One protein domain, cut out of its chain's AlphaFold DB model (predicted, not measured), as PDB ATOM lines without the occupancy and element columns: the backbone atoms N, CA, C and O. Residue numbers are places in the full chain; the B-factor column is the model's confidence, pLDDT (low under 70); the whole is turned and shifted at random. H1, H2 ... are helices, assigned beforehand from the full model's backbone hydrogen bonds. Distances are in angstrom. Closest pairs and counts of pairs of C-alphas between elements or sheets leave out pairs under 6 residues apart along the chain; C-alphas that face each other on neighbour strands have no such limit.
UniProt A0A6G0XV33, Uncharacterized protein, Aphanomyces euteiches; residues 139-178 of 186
ATOM      1  N   SER A 139     218.928 166.751 201.458       97.50
ATOM      2  CA  SER A 139     217.538 167.195 201.581       97.50
ATOM      3  C   SER A 139     217.407 168.647 202.052       97.50
ATOM      4  O   SER A 139     218.299 169.214 202.685       97.50
ATOM      5  N   TYR A 140     216.250 169.250 201.762       97.25
ATOM      6  CA  TYR A 140     215.925 170.592 202.250       97.25
ATOM      7  C   TYR A 140     215.859 170.647 203.781       97.25
ATOM      8  O   TYR A 140     216.326 171.617 204.366       97.25
ATOM      9  N   ASP A 141     215.340 169.601 204.427       97.38
ATOM     10  CA  ASP A 141     215.219 169.554 205.886       97.38
ATOM     11  C   ASP A 141     216.594 169.522 206.568       97.38
ATOM     12  O   ASP A 141     216.814 170.222 207.556       97.38
ATOM     13  N   GLU A 142     217.556 168.777 206.013       96.69
ATOM     14  CA  GLU A 142     218.942 168.789 206.502       96.69
ATOM     15  C   GLU A 142     219.609 170.147 206.273       96.69
ATOM     16  O   GLU A 142     220.311 170.643 207.154       96.69
ATOM     17  N   LEU A 143     219.366 170.784 205.122       97.44
ATOM     18  CA  LEU A 143     219.879 172.128 204.857       97.44
ATOM     19  C   LEU A 143     219.299 173.138 205.853       97.44
ATOM     20  O   LEU A 143     220.042 173.949 206.402       97.44
ATOM     21  N   LEU A 144     217.991 173.071 206.106       97.25
ATOM     22  CA  LEU A 144     217.298 173.936 207.053       97.25
ATOM     23  C   LEU A 144     217.833 173.740 208.472       97.25
ATOM     24  O   LEU A 144     218.059 174.727 209.170       97.25
ATOM     25  N   LEU A 145     218.092 172.497 208.883       97.19
ATOM     26  CA  LEU A 145     218.700 172.188 210.175       97.19
ATOM     27  C   LEU A 145     220.095 172.813 210.308       97.19
ATOM     28  O   LEU A 145     220.376 173.470 211.309       97.19
ATOM     29  N   ILE A 146     220.952 172.649 209.295       97.25
ATOM     30  CA  ILE A 146     222.307 173.220 209.298       97.25
ATOM     31  C   ILE A 146     222.253 174.748 209.358       97.25
ATOM     32  O   ILE A 146     222.943 175.350 210.177       97.25
ATOM     33  N   VAL A 147     221.438 175.383 208.510       96.25
ATOM     34  CA  VAL A 147     221.307 176.848 208.479       96.25
ATOM     35  C   VAL A 147     220.766 177.373 209.809       96.25
ATOM     36  O   VAL A 147     221.329 178.318 210.352       96.25
ATOM     37  N   SER A 148     219.754 176.715 210.383       96.25
ATOM     38  CA  SER A 148     219.185 177.103 211.682       96.25
ATOM     39  C   SER A 148     220.216 177.015 212.810       96.25
ATOM     40  O   SER A 148     220.279 177.909 213.647       96.25
ATOM     41  N   ALA A 149     221.052 175.970 212.821       97.38
ATOM     42  CA  ALA A 149     222.128 175.827 213.800       97.38
ATOM     43  C   ALA A 149     223.206 176.914 213.639       97.38
ATOM     44  O   ALA A 149     223.688 177.458 214.628       97.38
ATOM     45  N   ILE A 150     223.567 177.269 212.400       96.75
ATOM     46  CA  ILE A 150     224.513 178.363 212.135       96.75
ATOM     47  C   ILE A 150     223.952 179.695 212.647       96.75
ATOM     48  O   ILE A 150     224.672 180.434 213.317       96.75
ATOM     49  N   ASP A 151     222.690 180.003 212.347       95.88
ATOM     50  CA  ASP A 151     222.066 181.256 212.782       95.88
ATOM     51  C   ASP A 151     221.924 181.327 214.310       95.88
ATOM     52  O   ASP A 151     222.165 182.383 214.897       95.88
ATOM     53  N   GLU A 152     221.613 180.210 214.975       96.88
ATOM     54  CA  GLU A 152     221.534 180.134 216.440       96.88
ATOM     55  C   GLU A 152     222.899 180.371 217.108       96.88
ATOM     56  O   GLU A 152     223.006 181.187 218.027       96.88
ATOM     57  N   GLU A 153     223.967 179.767 216.585       97.44
ATOM     58  CA  GLU A 153     225.337 180.003 217.056       97.44
ATOM     59  C   GLU A 153     225.795 181.450 216.804       97.44
ATOM     60  O   GLU A 153     226.405 182.081 217.671       97.44
ATOM     61  N   LEU A 154     225.472 182.032 215.642       95.88
ATOM     62  CA  LEU A 154     225.771 183.440 215.347       95.88
ATOM     63  C   LEU A 154     225.030 184.389 216.293       95.88
ATOM     64  O   LEU A 154     225.600 185.387 216.755       95.88
ATOM     65  N   LEU A 155     223.775 184.080 216.615       95.88
ATOM     66  CA  LEU A 155     222.985 184.816 217.594       95.88
ATOM     67  C   LEU A 155     223.609 184.725 218.991       95.88
ATOM     68  O   LEU A 155     223.713 185.731 219.698       95.88
ATOM     69  N   HIS A 156     224.076 183.538 219.373       96.06
ATOM     70  CA  HIS A 156     224.749 183.315 220.645       96.06
ATOM     71  C   HIS A 156     226.068 184.102 220.739       96.06
ATOM     72  O   HIS A 156     226.269 184.847 221.698       96.06
ATOM     73  N   ILE A 157     226.931 184.026 219.717       96.31
ATOM     74  CA  ILE A 157     228.225 184.735 219.667       96.31
ATOM     75  C   ILE A 157     228.048 186.261 219.662       96.31
ATOM     76  O   ILE A 157     228.851 186.983 220.254       96.31
ATOM     77  N   SER A 158     227.019 186.769 218.979       94.69
ATOM     78  CA  SER A 158     226.750 188.212 218.891       94.69
ATOM     79  C   SER A 158     226.106 188.798 220.154       94.69
ATOM     80  O   SER A 158     226.089 190.020 220.326       94.69
ATOM     81  N   SER A 159     225.618 187.949 221.059       96.31
ATOM     82  CA  SER A 159     224.964 188.361 222.298       96.31
ATOM     83  C   SER A 159     225.956 188.489 223.456       96.31
ATOM     84  O   SER A 159     226.793 187.626 223.699       96.31
ATOM     85  N   HIS A 160     225.826 189.554 224.247       94.00
ATOM     86  CA  HIS A 160     226.648 189.795 225.440       94.00
ATOM     87  C   HIS A 160     225.931 189.447 226.751       94.00
ATOM     88  O   HIS A 160     226.518 189.533 227.830       94.00
ATOM     89  N   SER A 161     224.650 189.077 226.684       97.31
ATOM     90  CA  SER A 161     223.877 188.617 227.836       97.31
ATOM     91  C   SER A 161     222.754 187.674 227.416       97.31
ATOM     92  O   SER A 161     222.254 187.736 226.295       97.31
ATOM     93  N   LYS A 162     222.296 186.848 228.363       96.75
ATOM     94  CA  LYS A 162     221.151 185.950 228.167       96.75
ATOM     95  C   LYS A 162     219.869 186.705 227.794       96.75
ATOM     96  O   LYS A 162     219.097 186.219 226.980       96.75
ATOM     97  N   PHE A 163     219.650 187.888 228.373       97.25
ATOM     98  CA  PHE A 163     218.497 188.725 228.035       97.25
ATOM     99  C   PHE A 163     218.567 189.209 226.581       97.25
ATOM    100  O   PHE A 163     217.602 189.046 225.845       97.25
ATOM    101  N   GLN A 164     219.729 189.720 226.155       97.31
ATOM    102  CA  GLN A 164     219.946 190.174 224.779       97.31
ATOM    103  C   GLN A 164     219.757 189.046 223.756       97.31
ATOM    104  O   GLN A 164     219.138 189.279 222.725       97.31
ATOM    105  N   TYR A 165     220.237 187.835 224.058       97.62
ATOM    106  CA  TYR A 165     220.035 186.656 223.209       97.62
ATOM    107  C   TYR A 165     218.548 186.374 222.964       97.62
ATOM    108  O   TYR A 165     218.132 186.237 221.818       97.62
ATOM    109  N   PHE A 166     217.726 186.354 224.023       97.81
ATOM    110  CA  PHE A 166     216.285 186.126 223.870       97.81
ATOM    111  C   PHE A 166     215.582 187.259 223.129       97.81
ATOM    112  O   PHE A 166     214.725 186.989 222.292       97.81
ATOM    113  N   ASP A 167     215.945 188.510 223.414       97.25
ATOM    114  CA  ASP A 167     215.370 189.667 222.727       97.25
ATOM    115  C   ASP A 167     215.682 189.621 221.221       97.25
ATOM    116  O   ASP A 167     214.782 189.702 220.385       97.25
ATOM    117  N   SER A 168     216.940 189.328 220.872       96.38
ATOM    118  CA  SER A 168     217.392 189.203 219.481       96.38
ATOM    119  C   SER A 168     216.779 187.985 218.767       96.38
ATOM    120  O   SER A 168     216.472 188.071 217.579       96.38
ATOM    121  N   ALA A 169     216.523 186.875 219.472       95.75
ATOM    122  CA  ALA A 169     215.794 185.726 218.920       95.75
ATOM    123  C   ALA A 169     214.342 186.086 218.559       95.75
ATOM    124  O   ALA A 169     213.836 185.702 217.503       95.75
ATOM    125  N   MET A 170     213.669 186.851 219.425       96.06
ATOM    126  CA  MET A 170     212.301 187.320 219.181       96.06
ATOM    127  C   MET A 170     212.241 188.347 218.046       96.06
ATOM    128  O   MET A 170     211.306 188.316 217.245       96.06
ATOM    129  N   ASP A 171     213.228 189.240 217.947       94.19
ATOM    130  CA  ASP A 171     213.365 190.163 216.814       94.19
ATOM    131  C   ASP A 171     213.585 189.418 215.490       94.19
ATOM    132  O   ASP A 171     212.963 189.758 214.479       94.19
ATOM    133  N   PHE A 172     214.427 188.379 215.491       91.19
ATOM    134  CA  PHE A 172     214.659 187.534 214.320       91.19
ATOM    135  C   PHE A 172     213.361 186.870 213.845       91.19
ATOM    136  O   PHE A 172     212.994 187.009 212.677       91.19
ATOM    137  N   GLN A 173     212.614 186.241 214.759       93.31
ATOM    138  CA  GLN A 173     211.312 185.646 214.450       93.31
ATOM    139  C   GLN A 173     210.343 186.681 213.858       93.31
ATOM    140  O   GLN A 173     209.783 186.457 212.783       93.31
ATOM    141  N   ARG A 174     210.188 187.842 214.512       93.56
ATOM    142  CA  ARG A 174     209.310 188.920 214.029       93.56
ATOM    143  C   ARG A 174     209.695 189.401 212.630       93.56
ATOM    144  O   ARG A 174     208.808 189.684 211.833       93.56
ATOM    145  N   THR A 175     210.990 189.466 212.325       90.19
ATOM    146  CA  THR A 175     211.505 189.896 211.013       90.19
ATOM    147  C   THR A 175     211.147 188.913 209.896       90.19
ATOM    148  O   THR A 175     210.830 189.325 208.776       90.19
ATOM    149  N   LEU A 176     211.188 187.609 210.186       87.62
ATOM    150  CA  LEU A 176     210.771 186.575 209.237       87.62
ATOM    151  C   LEU A 176     209.254 186.603 209.013       87.62
ATOM    152  O   LEU A 176     208.801 186.548 207.871       87.62
ATOM    153  N   GLU A 177     208.473 186.750 210.084       90.81
ATOM    154  CA  GLU A 177     207.008 186.841 210.023       90.81
ATOM    155  C   GLU A 177     206.521 188.104 209.299       90.81
ATOM    156  O   GLU A 177     205.514 188.064 208.592       90.81
ATOM    157  N   SER A 178     207.246 189.222 209.423       86.62
ATOM    158  CA  SER A 178     206.908 190.480 208.748       86.62
ATOM    159  C   SER A 178     207.235 190.488 207.251       86.62
ATOM    160  O   SER A 178     206.973 191.486 206.579       86.62
TER     161      SER A 178
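AT A GLANCE: This is residues 139 to 178 of the 186 residues of an uncharacterized protein of Aphanomyces euteiches (UniProt A0A6G0XV33). Two helices make an open, flat V: H1, the longer arm, and H2 fold back on each other at a tight turn, meet near that turn, and spread apart towards their free ends. The printed part has 40 residues, with two named helices, H1 then H2, and no named strand; the class is all helix. It is loose, with a radius of gyration of the C-alphas of 11.4 A, and spans 34 by 24 by 10 A.

HOW THE PARTS SIT: Start with H1, residues 140 to 158, and look on to H2, residues 162 to 177. They form a helical hairpin, running opposite ways at a steep tilt of 42 degrees. H1 touches H2 with residues 155 to 156 alone, and H2 touches H1 with residues 165 to 169 alone; the closest C-alphas, of His 156 and Tyr 165, are 6.3 A apart. In H1 and H2 every O i to N i+4 pair is within hydrogen-bond range.

IN THESE COORDINATES: Find C-alpha 140 at (215.925, 170.592, 202.250); from there H1 runs 26.5 A to C-alpha 158. H2 runs 23.0 A from C-alpha 162 to C-alpha 177 at (207.008, 186.841, 210.023).

THE WHOLE: Residues 139 to 150 and 173 to 178 stand free. The printed part has no cut, and no printed residue is under 70 in pLDDT.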